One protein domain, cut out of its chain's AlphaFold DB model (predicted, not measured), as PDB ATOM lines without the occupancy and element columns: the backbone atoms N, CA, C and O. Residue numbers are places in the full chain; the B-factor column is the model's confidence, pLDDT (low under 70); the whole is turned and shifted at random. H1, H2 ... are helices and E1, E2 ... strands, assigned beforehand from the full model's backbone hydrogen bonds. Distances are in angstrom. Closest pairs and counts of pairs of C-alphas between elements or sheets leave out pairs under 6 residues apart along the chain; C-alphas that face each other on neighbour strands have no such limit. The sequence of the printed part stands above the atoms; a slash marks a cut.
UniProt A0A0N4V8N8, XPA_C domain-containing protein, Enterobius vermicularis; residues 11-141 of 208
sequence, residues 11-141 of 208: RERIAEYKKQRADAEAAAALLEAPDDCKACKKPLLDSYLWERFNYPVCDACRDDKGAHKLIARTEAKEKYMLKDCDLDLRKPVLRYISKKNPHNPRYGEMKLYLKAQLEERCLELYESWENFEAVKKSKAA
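What this domain is: This is residues 11 to 141 of the 208 residues of the protein "XPA_C domain-containing protein" of Enterobius vermicularis (UniProt A0A0N4V8N8). A small three-stranded sheet with H3 over it sits near the middle, and H5 leads from the sheet to H6; H1 and H6 lie on opposite outer sides. Two long loop stretches with H2 between them form one end, and residues 11 to 16 of H1 stick out. The printed part has 131 residues, in the order H1 H2 E1 H3 H4 E2 E3 H5 H6; the antiparallel sheet runs E1 E3 E2. It is mostly helix and compact, with a radius of gyration of the C-alphas of 16.2 A and spans of 45 by 39 by 30 A.

Where its parts are: H1, residues 11 to 29, begins at C-alpha 11 (119.901, 183.449, 100.506) and is 27.1 A long. H2 is residues 48 to 53, E1 70 to 72, H3 73 to 79, H4 84 to 88, E2 97 to 99 and E3 110 to 114, 13.3 A long. H5, residues 115 to 126, measures 16.3 A; H6, residues 129 to 141, measures 18.4 A and ends at C-alpha 141 (157.255, 192.705, 99.277).

How they stand to each other: E3 pairs with E1, N 71 to O 113 at 2.8 A, and forms a hairpin with E2, N 97 to O 112 at 2.9 A. E1, H3 H4, E2 make a split strand-helix-strand unit, two strands running the same way with E3 between them, its crossover right-handed. H3 is over E1 at a height over the sheet of 7.8 A. H2 and H5 only graze the sheet. H1 is close to H4 but not clearly touching, C-alphas 21 and 88 being closest at 6.8 A. H5 and H6 only just touch, only at the corner, with 3 pairs of C-alphas within 8 A, the closest Tyr 126 and Phe 132 at 5.5 A. In the six helices every O i to N i+4 pair is within hydrogen-bond range.

The domain as a whole: The C-alphas farthest apart, Pro 43 and Ala 141, are 48.0 A apart. The printed part has no cut. The links H1 to H2 and H2 to E1 are long. Residues 28 to 30 have pLDDT under 70.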
ATOM      1  N   ARG A  11     120.972 182.567 100.999       81.12
ATOM      2  CA  ARG A  11     119.901 183.449 100.506       81.12
ATOM      3  C   ARG A  11     119.552 184.517 101.535       81.12
ATOM      4  O   ARG A  11     119.454 185.685 101.156       81.12
ATOM      5  N   GLU A  12     119.455 184.148 102.809       87.62
ATOM      6  CA  GLU A  12     119.200 185.076 103.912       87.62
ATOM      7  C   GLU A  12     120.314 186.110 104.050       87.62
ATOM      8  O   GLU A  12     120.033 187.307 104.031       87.62
ATOM      9  N   ARG A  13     121.590 185.692 104.042       84.88
ATOM     10  CA  ARG A  13     122.730 186.630 104.053       84.88
ATOM     11  C   ARG A  13     122.701 187.607 102.880       84.88
ATOM     12  O   ARG A  13     123.004 188.790 103.041       84.88
ATOM     13  N   ILE A  14     122.337 187.138 101.685       80.81
ATOM     14  CA  ILE A  14     122.199 188.006 100.507       80.81
ATOM     15  C   ILE A  14     121.027 188.983 100.684       80.81
ATOM     16  O   ILE A  14     121.147 190.150 100.300       80.81
ATOM     17  N   ALA A  15     119.901 188.530 101.235       84.06
ATOM     18  CA  ALA A  15     118.726 189.362 101.483       84.06
ATOM     19  C   ALA A  15     119.000 190.427 102.552       84.06
ATOM     20  O   ALA A  15     118.695 191.601 102.341       84.06
ATOM     21  N   GLU A  16     119.650 190.045 103.647       84.12
ATOM     22  CA  GLU A  16     120.050 190.949 104.718       84.12
ATOM     23  C   GLU A  16     121.030 192.008 104.204       84.12
ATOM     24  O   GLU A  16     120.824 193.202 104.416       84.12
ATOM     25  N   TYR A  17     122.028 191.603 103.414       80.00
ATOM     26  CA  TYR A  17     122.960 192.530 102.778       80.00
ATOM     27  C   TYR A  17     122.256 193.520 101.834       80.00
ATOM     28  O   TYR A  17     122.573 194.711 101.819       80.00
ATOM     29  N   LYS A  18     121.266 193.057 101.055       80.81
ATOM     30  CA  LYS A  18     120.449 193.940 100.203       80.81
ATOM     31  C   LYS A  18     119.645 194.940 101.032       80.81
ATOM     32  O   LYS A  18     119.601 196.110 100.659       80.81
ATOM     33  N   LYS A  19     119.048 194.495 102.143       79.88
ATOM     34  CA  LYS A  19     118.281 195.349 103.055       79.88
ATOM     35  C   LYS A  19     119.172 196.413 103.698       79.88
ATOM     36  O   LYS A  19     118.887 197.594 103.553       79.88
ATOM     37  N   GLN A  20     120.308 196.013 104.272       76.38
ATOM     38  CA  GLN A  20     121.278 196.940 104.869       76.38
ATOM     39  C   GLN A  20     121.753 198.001 103.870       76.38
ATOM     40  O   GLN A  20     121.901 199.172 104.223       76.38
ATOM     41  N   ARG A  21     121.964 197.616 102.606       74.38
ATOM     42  CA  ARG A  21     122.359 198.559 101.558       74.38
ATOM     43  C   ARG A  21     121.242 199.543 101.202       74.38
ATOM     44  O   ARG A  21     121.529 200.723 101.032       74.38
ATOM     45  N   ALA A  22     119.999 199.072 101.096       75.12
ATOM     46  CA  ALA A  22     118.844 199.927 100.824       75.12
ATOM     47  C   ALA A  22     118.597 200.925 101.967       75.12
ATOM     48  O   ALA A  22     118.414 202.114 101.715       75.12
ATOM     49  N   ASP A  23     118.688 200.463 103.215       75.06
ATOM     50  CA  ASP A  23     118.542 201.306 104.404       75.06
ATOM     51  C   ASP A  23     119.631 202.393 104.449       75.06
ATOM     52  O   ASP A  23     119.364 203.554 104.769       75.06
ATOM     53  N   ALA A  24     120.869 202.046 104.084       72.00
ATOM     54  CA  ALA A  24     121.968 203.003 104.036       72.00
ATOM     55  C   ALA A  24     121.844 204.016 102.882       72.00
ATOM     56  O   ALA A  24     122.201 205.183 103.050       72.00
ATOM     57  N   GLU A  25     121.325 203.594 101.730       70.50
ATOM     58  CA  GLU A  25     121.039 204.473 100.591       70.50
ATOM     59  C   GLU A  25     119.920 205.472 100.928       70.50
ATOM     60  O   GLU A  25     120.067 206.668 100.673       70.50
ATOM     61  N   ALA A  26     118.863 205.010 101.605       72.00
ATOM     62  CA  ALA A  26     117.794 205.863 102.116       72.00
ATOM     63  C   ALA A  26     118.306 206.871 103.160       72.00
ATOM     64  O   ALA A  26     117.987 208.058 103.085       72.00
ATOM     65  N   ALA A  27     119.164 206.437 104.089       72.69
ATOM     66  CA  ALA A  27     119.790 207.333 105.061       72.69
ATOM     67  C   ALA A  27     120.664 208.404 104.387       72.69
ATOM     68  O   ALA A  27     120.659 209.561 104.801       72.69
ATOM     69  N   ALA A  28     121.381 208.051 103.318       67.81
ATOM     70  CA  ALA A  28     122.157 209.019 102.552       67.81
ATOM     71  C   ALA A  28     121.269 209.998 101.763       67.81
ATOM     72  O   ALA A  28     121.730 211.090 101.435       67.81
ATOM     73  N   ALA A  29     120.042 209.624 101.392       66.94
ATOM     74  CA  ALA A  29     119.090 210.491 100.686       66.94
ATOM     75  C   ALA A  29     118.468 211.574 101.576       66.94
ATOM     76  O   ALA A  29     118.063 212.609 101.062       66.94
ATOM     77  N   LEU A  30     118.458 211.363 102.893       68.75
ATOM     78  CA  LEU A  30     117.975 212.325 103.888       68.75
ATOM     79  C   LEU A  30     118.995 213.421 104.239       68.75
ATOM     80  O   LEU A  30     118.698 214.281 105.063       68.75
ATOM     81  N   LEU A  31     120.200 213.391 103.661       70.12
ATOM     82  CA  LEU A  31     121.205 214.427 103.895       70.12
ATOM     83  C   LEU A  31     120.802 215.723 103.185       70.12
ATOM     84  O   LEU A  31     120.701 215.756 101.958       70.12
ATOM     85  N   GLU A  32     120.609 216.784 103.964       72.88
ATOM     86  CA  GLU A  32     120.384 218.134 103.448       72.88
ATOM     87  C   GLU A  32     121.648 218.669 102.758       72.88
ATOM     88  O   GLU A  32     122.778 218.374 103.166       72.88
ATOM     89  N   ALA A  33     121.448 219.427 101.678       70.81
ATOM     90  CA  ALA A  33     122.531 220.061 100.937       70.81
ATOM     91  C   ALA A  33     123.220 221.118 101.803       70.81
ATOM     92  O   ALA A  33     122.530 221.986 102.331       70.81
ATOM     93  N   PRO A  34     124.558 221.080 101.950       81.31
ATOM     94  CA  PRO A  34     125.288 222.167 102.576       81.31
ATOM     95  C   PRO A  34     125.039 223.473 101.830       81.31
ATOM     96  O   PRO A  34     125.041 223.475 100.600       81.31
ATOM     97  N   ASP A  35     124.909 224.570 102.574       81.56
ATOM     98  CA  ASP A  35     124.633 225.882 101.987       81.56
ATOM     99  C   ASP A  35     125.751 226.348 101.051       81.56
ATOM    100  O   ASP A  35     125.461 227.009 100.065       81.56
ATOM    101  N   ASP A  36     127.011 225.966 101.306       89.94
ATOM    102  CA  ASP A  36     128.187 226.469 100.594       89.94
ATOM    103  C   ASP A  36     129.017 225.376  99.897       89.94
ATOM    104  O   ASP A  36     129.222 224.265 100.389       89.94
ATOM    105  N   CYS A  37     129.606 225.736  98.756       90.88
ATOM    106  CA  CYS A  37     130.571 224.911  98.032       90.88
ATOM    107  C   CYS A  37     131.903 224.785  98.796       90.88
ATOM    108  O   CYS A  37     132.558 225.786  99.093       90.88
ATOM    109  N   LYS A  38     132.397 223.553  98.983       89.31
ATOM    110  CA  LYS A  38     133.672 223.233  99.657       89.31
ATOM    111  C   LYS A  38     134.896 223.902  99.013       89.31
ATOM    112  O   LYS A  38     135.872 224.173  99.707       89.31
ATOM    113  N   ALA A  39     134.857 224.177  97.706       89.06
ATOM    114  CA  ALA A  39     135.981 224.759  96.968       89.06
ATOM    115  C   ALA A  39     135.960 226.298  96.921       89.06
ATOM    116  O   ALA A  39     136.991 226.928  97.143       89.06
ATOM    117  N   CYS A  40     134.809 226.915  96.627       90.50
ATOM    118  CA  CYS A  40     134.712 228.369  96.419       90.50
ATOM    119  C   CYS A  40     133.879 229.126  97.461       90.50
ATOM    120  O   CYS A  40     133.819 230.350  97.375       90.50
ATOM    121  N   LYS A  41     133.258 228.429  98.425       89.25
ATOM    122  CA  LYS A  41     132.419 228.996  99.501       89.25
ATOM    123  C   LYS A  41     131.269 229.887  99.012       89.25
ATOM    124  O   LYS A  41     130.859 230.817  99.692       89.25
ATOM    125  N   LYS A  42     130.810 229.654  97.785       88.94
ATOM    126  CA  LYS A  42     129.597 230.262  97.231       88.94
ATOM    127  C   LYS A  42     128.407 229.356  97.529       88.94
ATOM    128  O   LYS A  42     128.644 228.148  97.632       88.94
ATOM    129  N   PRO A  43     127.174 229.895  97.542       86.62
ATOM    130  CA  PRO A  43     125.990 229.091  97.770       86.62
ATOM    131  C   PRO A  43     125.935 227.909  96.796       86.62
ATOM    132  O   PRO A  43     126.063 228.084  95.576       86.62
ATOM    133  N   LEU A  44     125.820 226.703  97.344       83.69
ATOM    134  CA  LEU A  44     125.720 225.458  96.603       83.69
ATOM    135  C   LEU A  44     124.276 225.310  96.116       83.69
ATOM    136  O   LEU A  44     123.393 224.843  96.824       83.69
ATOM    137  N   LEU A  45     124.048 225.767  94.890       79.56
ATOM    138  CA  LEU A  45     122.809 225.533  94.152       79.56
ATOM    139  C   LEU A  45     122.804 224.095  93.588       79.56
ATOM    140  O   LEU A  45     123.516 223.215  94.077       79.56
ATOM    141  N   ASP A  46     122.052 223.865  92.512       77.56
ATOM    142  CA  ASP A  46     122.069 222.602  91.774       77.56
ATOM    143  C   ASP A  46     123.497 222.250  91.324       77.56
ATOM    144  O   ASP A  46     124.118 222.945  90.519       77.56
ATOM    145  N   SER A  47     124.029 221.161  91.882       87.88
ATOM    146  CA  SER A  47     125.338 220.605  91.547       87.88
ATOM    147  C   SER A  47     125.198 219.144  91.153       87.88
ATOM    148  O   SER A  47     124.620 218.337  91.887       87.88
ATOM    149  N   TYR A  48     125.837 218.776  90.041       90.56
ATOM    150  CA  TYR A  48     125.911 217.389  89.597       90.56
ATOM    151  C   TYR A  48     126.570 216.472  90.639       90.56
ATOM    152  O   TYR A  48     126.154 215.327  90.842       90.56
ATOM    153  N   LEU A  49     127.628 216.960  91.292       92.00
ATOM    154  CA  LEU A  49     128.375 216.190  92.286       92.00
ATOM    155  C   LEU A  49     127.581 216.014  93.580       92.00
ATOM    156  O   LEU A  49     127.669 214.955  94.206       92.00
ATOM    157  N   TRP A  50     126.775 217.009  93.949       91.00
ATOM    158  CA  TRP A  50     125.867 216.887  95.079       91.00
ATOM    159  C   TRP A  50     124.767 215.862  94.787       91.00
ATOM    160  O   TRP A  50     124.644 214.881  95.513       91.00
ATOM    161  N   GLU A  51     124.051 216.001  93.669       89.38
ATOM    162  CA  GLU A  51     122.938 215.112  93.307       89.38
ATOM    163  C   GLU A  51     123.372 213.634  93.238       89.38
ATOM    164  O   GLU A  51     122.701 212.735  93.753       89.38
ATOM    165  N   ARG A  52     124.524 213.364  92.608       91.25
ATOM    166  CA  ARG A  52     124.980 211.989  92.338       91.25
ATOM    167  C   ARG A  52     125.815 211.389  93.456       91.25
ATOM    168  O   ARG A  52     125.713 210.186  93.689       91.25
ATOM    169  N   PHE A  53     126.631 212.191  94.135       91.44
ATOM    170  CA  PHE A  53     127.620 211.692  95.090       91.44
ATOM    171  C   PHE A  53     127.451 212.233  96.510       91.44
ATOM    172  O   PHE A  53     128.154 211.755  97.396       91.44
ATOM    173  N   ASN A  54     126.541 213.181  96.758       90.50
ATOM    174  CA  ASN A  54     126.499 213.993  97.981       90.50
ATOM    175  C   ASN A  54     127.842 214.685  98.263       90.50
ATOM    176  O   ASN A  54     128.283 214.780  99.408       90.50
ATOM    177  N   TYR A  55     128.534 215.128  97.209       91.44
ATOM    178  CA  TYR A  55     129.804 215.833  97.344       91.44
ATOM    179  C   TYR A  55     129.596 217.344  97.133       91.44
ATOM    180  O   TYR A  55     129.189 217.736  96.037       91.44
ATOM    181  N   PRO A  56     129.845 218.202  98.146       91.38
ATOM    182  CA  PRO A  56     129.426 219.605  98.136       91.38
ATOM    183  C   PRO A  56     130.374 220.500  97.325       91.38
ATOM    184  O   PRO A  56     131.106 221.327  97.868       91.38
ATOM    185  N   VAL A  57     130.390 220.325  96.005       92.19
ATOM    186  CA  VAL A  57     131.184 221.137  95.072       92.19
ATOM    187  C   VAL A  57     130.313 221.587  93.913       92.19
ATOM    188  O   VAL A  57     129.660 220.762  93.289       92.19
ATOM    189  N   CYS A  58     130.303 222.885  93.609       91.69
ATOM    190  CA  CYS A  58     129.542 223.429  92.486       91.69
ATOM    191  C   CYS A  58     130.142 223.024  91.131       91.69
ATOM    192  O   CYS A  58     131.344 222.769  91.022       91.69
ATOM    193  N   ASP A  59     129.327 223.038  90.075       90.81
ATOM    194  CA  ASP A  59     129.760 222.620  88.735       90.81
ATOM    195  C   ASP A  59     130.901 223.480  88.165       90.81
ATOM    196  O   ASP A  59     131.732 222.981  87.413       90.81
ATOM    197  N   ALA A  60     131.017 224.746  88.580       90.44
ATOM    198  CA  ALA A  60     132.133 225.611  88.193       90.44
ATOM    199  C   ALA A  60     133.480 225.183  88.808       90.44
ATOM    200  O   ALA A  60     134.535 225.452  88.239       90.44
ATOM    201  N   CYS A  61     133.456 224.530  89.973       91.19
ATOM    202  CA  CYS A  61     134.643 224.011  90.658       91.19
ATOM    203  C   CYS A  61     134.878 222.521  90.381       91.19
ATOM    204  O   CYS A  61     135.808 221.924  90.933       91.19
ATOM    205  N   ARG A  62     134.034 221.906  89.547       92.31
ATOM    206  CA  ARG A  62     134.161 220.509  89.161       92.31
ATOM    207  C   ARG A  62     135.407 220.318  88.301       92.31
ATOM    208  O   ARG A  62     135.638 221.013  87.319       92.31
ATOM    209  N   ASP A  63     136.186 219.310  88.666       93.62
ATOM    210  CA  ASP A  63     137.447 218.955  88.015       93.62
ATOM    211  C   ASP A  63     137.426 217.473  87.643       93.62
ATOM    212  O   ASP A  63     137.831 216.605  88.419       93.62
ATOM    213  N   ASP A  64     136.927 217.191  86.441       90.69
ATOM    214  CA  ASP A  64     136.761 215.830  85.922       90.69
ATOM    215  C   ASP A  64     138.089 215.086  85.703       90.69
ATOM    216  O   ASP A  64     138.095 213.858  85.572       90.69
ATOM    217  N   LYS A  65     139.220 215.802  85.627       90.19
ATOM    218  CA  LYS A  65     140.534 215.204  85.344       90.19
ATOM    219  C   LYS A  65     141.363 214.984  86.606       90.19
ATOM    220  O   LYS A  65     142.118 214.010  86.651       90.19
ATOM    221  N   GLY A  66     141.226 215.846  87.610       92.50
ATOM    222  CA  GLY A  66     141.945 215.753  88.875       92.50
ATOM    223  C   GLY A  66     141.098 215.150  89.989       92.50
ATOM    224  O   GLY A  66     140.954 213.926  90.059       92.50
ATOM    225  N   ALA A  67     140.610 215.988  90.904       91.19
ATOM    226  CA  ALA A  67     140.006 215.548  92.169       91.19
ATOM    227  C   ALA A  67     138.637 214.866  91.997       91.19
ATOM    228  O   ALA A  67     138.313 213.919  92.715       91.19
ATOM    229  N   HIS A  68     137.848 215.293  91.009       94.06
ATOM    230  CA  HIS A  68     136.480 214.814  90.783       94.06
ATOM    231  C   HIS A  68     136.402 213.762  89.669       94.06
ATOM    232  O   HIS A  68     135.338 213.504  89.106       94.06
ATOM    233  N   LYS A  69     137.531 213.118  89.357       96.12
ATOM    234  CA  LYS A  69     137.585 212.023  88.391       96.12
ATOM    235  C   LYS A  69     136.759 210.828  88.874       96.12
ATOM    236  O   LYS A  69     136.845 210.422  90.033       96.12
ATOM    237  N   LEU A  70     136.014 210.218  87.958       95.94
ATOM    238  CA  LEU A  70     135.299 208.968  88.208       95.94
ATOM    239  C   LEU A  70     136.237 207.762  88.065       95.94
ATOM    240  O   LEU A  70     136.965 207.646  87.078       95.94
ATOM    241  N   ILE A  71     136.194 206.860  89.041       96.31
ATOM    242  CA  ILE A  71     137.043 205.667  89.132       96.31
ATOM    243  C   ILE A  71     136.154 204.424  89.202       96.31
ATOM    244  O   ILE A  71     135.177 204.385  89.951       96.31
ATOM    245  N   ALA A  72     136.483 203.393  88.423       96.00
ATOM    246  CA  ALA A  72     135.740 202.135  88.452       96.00
ATOM    247  C   ALA A  72     135.945 201.392  89.778       96.00
ATOM    248  O   ALA A  72     137.020 201.441  90.368       96.00
ATOM    249  N   ARG A  73     134.938 200.638  90.233       95.00
ATOM    250  CA  ARG A  73     135.010 199.865  91.487       95.00
ATOM    251  C   ARG A  73     136.263 198.993  91.601       95.00
ATOM    252  O   ARG A  73     136.874 198.943  92.662       95.00
ATOM    253  N   THR A  74     136.637 198.295  90.532       94.50
ATOM    254  CA  THR A  74     137.836 197.441  90.504       94.50
ATOM    255  C   THR A  74     139.107 198.265  90.684       94.50
ATOM    256  O   THR A  74     139.919 197.961  91.552       94.50
ATOM    257  N   GLU A  75     139.221 199.366  89.942       95.25
ATOM    258  CA  GLU A  75     140.340 200.304  90.026       95.25
ATOM    259  C   GLU A  75     140.434 200.955  91.416       95.25
ATOM    260  O   GLU A  75     141.528 201.099  91.951       95.25
ATOM    261  N   ALA A  76     139.303 201.293  92.041       95.31
ATOM    262  CA  ALA A  76     139.259 201.840  93.395       95.31
ATOM    263  C   ALA A  76     139.811 200.848  94.431       95.31
ATOM    264  O   ALA A  76     140.663 201.210  95.245       95.31
ATOM    265  N   LYS A  77     139.377 199.582  94.365       95.00
ATOM    266  CA  LYS A  77     139.852 198.511  95.255       95.00
ATOM    267  C   LYS A  77     141.347 198.250  95.091       95.00
ATOM    268  O   LYS A  77     142.044 198.038  96.075       95.00
ATOM    269  N   GLU A  78     141.851 198.280  93.861       93.69
ATOM    270  CA  GLU A  78     143.273 198.069  93.582       93.69
ATOM    271  C   GLU A  78     144.135 199.262  94.004       93.69
ATOM    272  O   GLU A  78     145.158 199.084  94.667       93.69
ATOM    273  N   LYS A  79     143.730 200.485  93.641       93.44
ATOM    274  CA  LYS A  79     144.528 201.693  93.881       93.44
ATOM    275  C   LYS A  79     144.567 202.104  95.340       93.44
ATOM    276  O   LYS A  79     145.647 202.466  95.795       93.44
ATOM    277  N   TYR A  80     143.430 202.028  96.033       93.62
ATOM    278  CA  TYR A  80     143.259 202.466  97.423       93.62
ATOM    279  C   TYR A  80     143.184 201.296  98.416       93.62
ATOM    280  O   TYR A  80     142.938 201.503  99.598       93.62
ATOM    281  N   MET A  81     143.391 200.056  97.954       93.12
ATOM    282  CA  MET A  81     143.368 198.839  98.785       93.12
ATOM    283  C   MET A  81     142.071 198.644  99.594       93.12
ATOM    284  O   MET A  81     142.067 197.943 100.608       93.12
ATOM    285  N   LEU A  82     140.964 199.219  99.115       93.56
ATOM    286  CA  LEU A  82     139.653 199.160  99.758       93.56
ATOM    287  C   LEU A  82     138.984 197.796  99.548       93.56
ATOM    288  O   LEU A  82     139.099 197.176  98.483       93.56
ATOM    289  N   LYS A  83     138.238 197.336 100.554       93.56
ATOM    290  CA  LYS A  83     137.395 196.136 100.467       93.56
ATOM    291  C   LYS A  83     135.968 196.513 100.066       93.56
ATOM    292  O   LYS A  83     135.569 197.672 100.115       93.56
ATOM    293  N   ASP A  84     135.160 195.518  99.701       92.25
ATOM    294  CA  ASP A  84     133.757 195.757  99.332       92.25
ATOM    295  C   ASP A  84     132.928 196.312 100.505       92.25
ATOM    296  O   ASP A  84     132.067 197.161 100.297       92.25
ATOM    297  N   CYS A  85     133.242 195.914 101.744       91.00
ATOM    298  CA  CYS A  85     132.604 196.466 102.942       91.00
ATOM    299  C   CYS A  85     132.878 197.967 103.129       91.00
ATOM    300  O   CYS A  85     132.006 198.692 103.602       91.00
ATOM    301  N   ASP A  86     134.053 198.445 102.720       92.06
ATOM    302  CA  ASP A  86     134.444 199.851 102.872       92.06
ATOM    303  C   ASP A  86     133.706 200.759 101.879       92.06
ATOM    304  O   ASP A  86     133.523 201.949 102.130       92.06
ATOM    305  N   LEU A  87     133.260 200.185 100.757       91.38
ATOM    306  CA  LEU A  87     132.487 200.880  99.734       91.38
ATOM    307  C   LEU A  87     130.980 200.812 100.007       91.38
ATOM    308  O   LEU A  87     130.300 201.829  99.896       91.38
ATOM    309  N   ASP A  88     130.463 199.623 100.337       88.38
ATOM    310  CA  ASP A  88     129.019 199.366 100.363       88.38
ATOM    311  C   ASP A  88     128.387 199.438 101.768       88.38
ATOM    312  O   ASP A  88     127.186 199.675 101.858       88.38
ATOM    313  N   LEU A  89     129.147 199.212 102.850       86.62
ATOM    314  CA  LEU A  89     128.592 199.093 104.213       86.62
ATOM    315  C   LEU A  89     129.030 200.220 105.151       86.62
ATOM    316  O   LEU A  89     128.259 200.659 106.006       86.62
ATOM    317  N   ARG A  90     130.279 200.683 105.030       87.94
ATOM    318  CA  ARG A  90     130.820 201.707 105.926       87.94
ATOM    319  C   ARG A  90     130.074 203.032 105.734       87.94
ATOM    320  O   ARG A  90     129.954 203.539 104.622       87.94
ATOM    321  N   LYS A  91     129.585 203.609 106.833       85.88
ATOM    322  CA  LYS A  91     128.875 204.897 106.830       85.88
ATOM    323  C   LYS A  91     129.877 206.066 106.740       85.88
ATOM    324  O   LYS A  91     130.964 205.937 107.303       85.88
ATOM    325  N   PRO A  92     129.554 207.172 106.047       87.25
ATOM    326  CA  PRO A  92     128.429 207.326 105.114       87.25
ATOM    327  C   PRO A  92     128.648 206.468 103.859       87.25
ATOM    328  O   PRO A  92     129.758 206.441 103.347       87.25
ATOM    329  N   VAL A  93     127.641 205.743 103.363       88.69
ATOM    330  CA  VAL A  93     127.840 204.845 102.205       88.69
ATOM    331  C   VAL A  93     128.175 205.650 100.952       88.69
ATOM    332  O   VAL A  93     127.534 206.660 100.660       88.69
ATOM    333  N   LEU A  94     129.190 205.197 100.206       91.19
ATOM    334  CA  LEU A  94     129.634 205.893  99.004       91.19
ATOM    335  C   LEU A  94     128.640 205.657  97.868       91.19
ATOM    336  O   LEU A  94     128.444 204.527  97.410       91.19
ATOM    337  N   ARG A  95     128.048 206.746  97.379       91.56
ATOM    338  CA  ARG A  95     127.223 206.719  96.172       91.56
ATOM    339  C   ARG A  95     128.092 206.492  94.936       91.56
ATOM    340  O   ARG A  95     129.286 206.792  94.914       91.56
ATOM    341  N   TYR A  96     127.485 205.939  93.896       94.00
ATOM    342  CA  TYR A  96     128.160 205.641  92.641       94.00
ATOM    343  C   TYR A  96     127.217 205.825  91.458       94.00
ATOM    344  O   TYR A  96     125.998 205.795  91.595       94.00
ATOM    345  N   ILE A  97     127.803 205.953  90.271       94.44
ATOM    346  CA  ILE A  97     127.073 205.954  89.005       94.44
ATOM    347  C   ILE A  97     127.236 204.588  88.344       94.44
ATOM    348  O   ILE A  97     128.360 204.130  88.130       94.44
ATOM    349  N   SER A  98     126.122 203.954  87.983       94.19
ATOM    350  CA  SER A  98     126.124 202.752  87.148       94.19
ATOM    351  C   SER A  98     126.230 203.115  85.666       94.19
ATOM    352  O   SER A  98     125.481 203.952  85.163       94.19
ATOM    353  N   LYS A  99     127.149 202.470  84.943       93.88
ATOM    354  CA  LYS A  99     127.239 202.523  83.475       93.88
ATOM    355  C   LYS A  99     127.369 201.119  82.893       93.88
ATOM    356  O   LYS A  99     127.925 200.225  83.527       93.88
ATOM    357  N   LYS A 100     126.918 200.924  81.650       95.00
ATOM    358  CA  LYS A 100     127.171 199.676  80.913       95.00
ATOM    359  C   LYS A 100     128.674 199.433  80.788       95.00
ATOM    360  O   LYS A 100     129.445 200.374  80.599       95.00
ATOM    361  N   ASN A 101     129.082 198.173  80.903       93.19
ATOM    362  CA  ASN A 101     130.487 197.812  80.791       93.19
ATOM    363  C   ASN A 101     130.980 198.075  79.350       93.19
ATOM    364  O   ASN A 101     130.391 197.534  78.410       93.19
ATOM    365  N   PRO A 102     132.037 198.891  79.160       93.44
ATOM    366  CA  PRO A 102     132.523 199.262  77.831       93.44
ATOM    367  C   PRO A 102     133.118 198.084  77.052       93.44
ATOM    368  O   PRO A 102     133.140 198.124  75.828       93.44
ATOM    369  N   HIS A 103     133.595 197.039  77.736       90.44
ATOM    370  CA  HIS A 103     134.167 195.870  77.072       90.44
ATOM    371  C   HIS A 103     133.086 194.945  76.500       90.44
ATOM    372  O   HIS A 103     133.227 194.426  75.398       90.44
ATOM    373  N   ASN A 104     131.993 194.743  77.241       92.81
ATOM    374  CA  ASN A 104     130.849 193.976  76.764       92.81
ATOM    375  C   ASN A 104     129.563 194.432  77.476       92.81
ATOM    376  O   ASN A 104     129.457 194.262  78.693       92.81
ATOM    377  N   PRO A 105     128.550 194.935  76.748       91.38
ATOM    378  CA  PRO A 105     127.309 195.419  77.348       91.38
ATOM    379  C   PRO A 105     126.445 194.315  77.978       91.38
ATOM    380  O   PRO A 105     125.509 194.645  78.698       91.38
ATOM    381  N   ARG A 106     126.723 193.028  77.711       91.94
ATOM    382  CA  ARG A 106     126.065 191.892  78.386       91.94
ATOM    383  C   ARG A 106     126.634 191.609  79.776       91.94
ATOM    384  O   ARG A 106     126.016 190.873  80.537       91.94
ATOM    385  N   TYR A 107     127.819 192.128  80.096       90.94
ATOM    386  CA  TYR A 107     128.369 192.001  81.441       90.94
ATOM    387  C   TYR A 107     127.611 192.891  82.424       90.94
ATOM    388  O   TYR A 107     126.902 193.816  82.033       90.94
ATOM    389  N   GLY A 108     127.790 192.605  83.715       91.50
ATOM    390  CA  GLY A 108     127.235 193.432  84.778       91.50
ATOM    391  C   GLY A 108     127.658 194.898  84.652       91.50
ATOM    392  O   GLY A 108     128.729 195.217  84.124       91.50
ATOM    393  N   GLU A 109     126.800 195.785  85.147       93.88
ATOM    394  CA  GLU A 109     127.048 197.222  85.127       93.88
ATOM    395  C   GLU A 109     128.304 197.587  85.922       93.88
ATOM    396  O   GLU A 109     128.580 197.073  87.009       93.88
ATOM    397  N   MET A 110     129.072 198.515  85.366       93.88
ATOM    398  CA  MET A 110     130.234 199.095  86.009       93.88
ATOM    399  C   MET A 110     129.788 200.194  86.969       93.88
ATOM    400  O   MET A 110     129.112 201.142  86.571       93.88
ATOM    401  N   LYS A 111     130.230 200.092  88.222       95.25
ATOM    402  CA  LYS A 111     130.048 201.134  89.233       95.25
ATOM    403  C   LYS A 111     131.222 202.110  89.206       95.25
ATOM    404  O   LYS A 111     132.376 201.675  89.277       95.25
ATOM    405  N   LEU A 112     130.917 203.400  89.123       96.44
ATOM    406  CA  LEU A 112     131.873 204.504  89.099       96.44
ATOM    407  C   LEU A 112     131.747 205.347  90.370       96.44
ATOM    408  O   LEU A 112     130.684 205.906  90.631       96.44
ATOM    409  N   TYR A 113     132.835 205.456  91.124       96.31
ATOM    410  CA  TYR A 113     132.934 206.223  92.365       96.31
ATOM    411  C   TYR A 113     133.732 207.512  92.145       96.31
ATOM    412  O   TYR A 113     134.572 207.582  91.244       96.31
ATOM    413  N   LEU A 114     133.491 208.525  92.977       95.94
ATOM    414  CA  LEU A 114     134.234 209.782  92.936       95.94
ATOM    415  C   LEU A 114     135.612 209.618  93.590       95.94
ATOM    416  O   LEU A 114     135.706 209.159  94.728       95.94
ATOM    417  N   LYS A 115     136.684 210.027  92.901       96.06
ATOM    418  CA  LYS A 115     138.059 209.925  93.411       96.06
ATOM    419  C   LYS A 115     138.235 210.597  94.778       96.06
ATOM    420  O   LYS A 115     138.737 209.946  95.685       96.06
ATOM    421  N   ALA A 116     137.774 211.837  94.945       95.06
ATOM    422  CA  ALA A 116     137.885 212.559  96.216       95.06
ATOM    423  C   ALA A 116     137.288 211.786  97.411       95.06
ATOM    424  O   ALA A 116     137.907 211.710  98.466       95.06
ATOM    425  N   GLN A 117     136.133 211.134  97.232       94.88
ATOM    426  CA  GLN A 117     135.508 210.325  98.288       94.88
ATOM    427  C   GLN A 117     136.294 209.051  98.608       94.88
ATOM    428  O   GLN A 117     136.329 208.610  99.754       94.88
ATOM    429  N   LEU A 118     136.928 208.441  97.603       95.31
ATOM    430  CA  LEU A 118     137.789 207.277  97.814       95.31
ATOM    431  C   LEU A 118     139.049 207.648  98.598       95.31
ATOM    432  O   LEU A 118     139.493 206.866  99.432       95.31
ATOM    433  N   GLU A 119     139.609 208.831  98.343       94.62
ATOM    434  CA  GLU A 119     140.767 209.355  99.073       94.62
ATOM    435  C   GLU A 119     140.413 209.659 100.531       94.62
ATOM    436  O   GLU A 119     141.125 209.215 101.429       94.62
ATOM    437  N   GLU A 120     139.276 210.318 100.771       93.81
ATOM    438  CA  GLU A 120     138.740 210.546 102.119       93.81
ATOM    439  C   GLU A 120     138.513 209.210 102.850       93.81
ATOM    440  O   GLU A 120     138.995 209.023 103.966       93.81
ATOM    441  N   ARG A 121     137.900 208.220 102.188       94.00
ATOM    442  CA  ARG A 121     137.699 206.880 102.762       94.00
ATOM    443  C   ARG A 121     139.007 206.147 103.060       94.00
ATOM    444  O   ARG A 121     139.107 205.420 104.045       94.00
ATOM    445  N   CYS A 122     140.000 206.292 102.188       94.44
ATOM    446  CA  CYS A 122     141.320 205.710 102.388       94.44
ATOM    447  C   CYS A 122     141.977 206.308 103.638       94.44
ATOM    448  O   CYS A 122     142.512 205.572 104.465       94.44
ATOM    449  N   LEU A 123     141.875 207.625 103.819       94.06
ATOM    450  CA  LEU A 123     142.375 208.308 105.007       94.06
ATOM    451  C   LEU A 123     141.621 207.906 106.279       94.06
ATOM    452  O   LEU A 123     142.257 207.709 107.304       94.06
ATOM    453  N   GLU A 124     140.307 207.683 106.222       92.69
ATOM    454  CA  GLU A 124     139.548 207.151 107.369       92.69
ATOM    455  C   GLU A 124     140.032 205.765 107.831       92.69
ATOM    456  O   GLU A 124     139.888 205.419 109.001       92.69
ATOM    457  N   LEU A 125     140.557 204.942 106.917       92.81
ATOM    458  CA  LEU A 125     140.984 203.570 107.212       92.81
ATOM    459  C   LEU A 125     142.450 203.464 107.618       92.81
ATOM    460  O   LEU A 125     142.793 202.629 108.451       92.81
ATOM    461  N   TYR A 126     143.308 204.247 106.969       93.19
ATOM    462  CA  TYR A 126     144.754 204.182 107.154       93.19
ATOM    463  C   TYR A 126     145.299 205.336 108.002       93.19
ATOM    464  O   TYR A 126     146.487 205.331 108.314       93.19
ATOM    465  N   GLU A 127     144.444 206.291 108.383       92.00
ATOM    466  CA  GLU A 127     144.712 207.507 109.173       92.00
ATOM    467  C   GLU A 127     145.631 208.521 108.474       92.00
ATOM    468  O   GLU A 127     145.397 209.727 108.537       92.00
ATOM    469  N   SER A 128     146.654 208.050 107.756       93.69
ATOM    470  CA  SER A 128     147.623 208.864 107.032       93.69
ATOM    471  C   SER A 128     148.036 208.231 105.699       93.69
ATOM    472  O   SER A 128     147.984 207.012 105.499       93.69
ATOM    473  N   TRP A 129     148.497 209.076 104.772       91.88
ATOM    474  CA  TRP A 129     149.064 208.625 103.496       91.88
ATOM    475  C   TRP A 129     150.343 207.804 103.682       91.88
ATOM    476  O   TRP A 129     150.572 206.849 102.941       91.88
ATOM    477  N   GLU A 130     151.147 208.122 104.698       93.69
ATOM    478  CA  GLU A 130     152.380 207.390 105.008       93.69
ATOM    479  C   GLU A 130     152.089 205.947 105.431       93.69
ATOM    480  O   GLU A 130     152.710 205.010 104.922       93.69
ATOM    481  N   ASN A 131     151.089 205.748 106.295       93.50
ATOM    482  CA  ASN A 131     150.649 204.420 106.719       93.50
ATOM    483  C   ASN A 131     150.125 203.607 105.533       93.50
ATOM    484  O   ASN A 131     150.477 202.435 105.368       93.50
ATOM    485  N   PHE A 132     149.316 204.233 104.676       93.69
ATOM    486  CA  PHE A 132     148.816 203.602 103.460       93.69
ATOM    487  C   PHE A 132     149.963 203.128 102.552       93.69
ATOM    488  O   PHE A 132     149.977 201.975 102.105       93.69
ATOM    489  N   GLU A 133     150.965 203.977 102.316       93.12
ATOM    490  CA  GLU A 133     152.132 203.609 101.517       93.12
ATOM    491  C   GLU A 133     152.971 202.502 102.160       93.12
ATOM    492  O   GLU A 133     153.421 201.592 101.456       93.12
ATOM    493  N   ALA A 134     153.165 202.536 103.479       94.31
ATOM    494  CA  ALA A 134     153.890 201.499 104.209       94.31
ATOM    495  C   ALA A 134     153.195 200.133 104.079       94.31
ATOM    496  O   ALA A 134     153.837 199.130 103.750       94.31
ATOM    497  N   VAL A 135     151.867 200.094 104.242       93.94
ATOM    498  CA  VAL A 135     151.062 198.876 104.055       93.94
ATOM    499  C   VAL A 135     151.150 198.380 102.612       93.94
ATOM    500  O   VAL A 135     151.325 197.180 102.376       93.94
ATOM    501  N   LYS A 136     151.073 199.286 101.633       93.62
ATOM    502  CA  LYS A 136     151.180 198.945 100.211       93.62
ATOM    503  C   LYS A 136     152.544 198.341  99.867       93.62
ATOM    504  O   LYS A 136     152.592 197.306  99.200       93.62
ATOM    505  N   LYS A 137     153.634 198.936 100.361       94.38
ATOM    506  CA  LYS A 137     155.007 198.423 100.195       94.38
ATOM    507  C   LYS A 137     155.175 197.054 100.856       94.38
ATOM    508  O   LYS A 137     155.680 196.136 100.219       94.38
ATOM    509  N   SER A 138     154.670 196.882 102.079       94.31
ATOM    510  CA  SER A 138     154.707 195.595 102.789       94.31
ATOM    511  C   SER A 138     153.985 194.486 102.015       94.31
ATOM    512  O   SER A 138     154.534 193.402 101.817       94.31
ATOM    513  N   LYS A 139     152.788 194.757 101.472       92.62
ATOM    514  CA  LYS A 139     152.072 193.774 100.641       92.62
ATOM    515  C   LYS A 139     152.771 193.470  99.320       92.62
ATOM    516  O   LYS A 139     152.697 192.333  98.857       92.62
ATOM    517  N   ALA A 140     153.418 194.459  98.703       93.38
ATOM    518  CA  ALA A 140     154.207 194.241  97.495       93.38
ATOM    519  C   ALA A 140     155.390 193.301  97.778       93.38
ATOM    520  O   ALA A 140     155.514 192.283  97.102       93.38
ATOM    521  N   ALA A 141     156.146 193.557  98.850       95.62
ATOM    522  CA  ALA A 141     157.255 192.705  99.277       95.62
ATOM    523  C   ALA A 141     156.799 191.268  99.596       95.62
ATOM    524  O   ALA A 141     157.387 190.304  99.115       95.62
TER     525      ALA A 141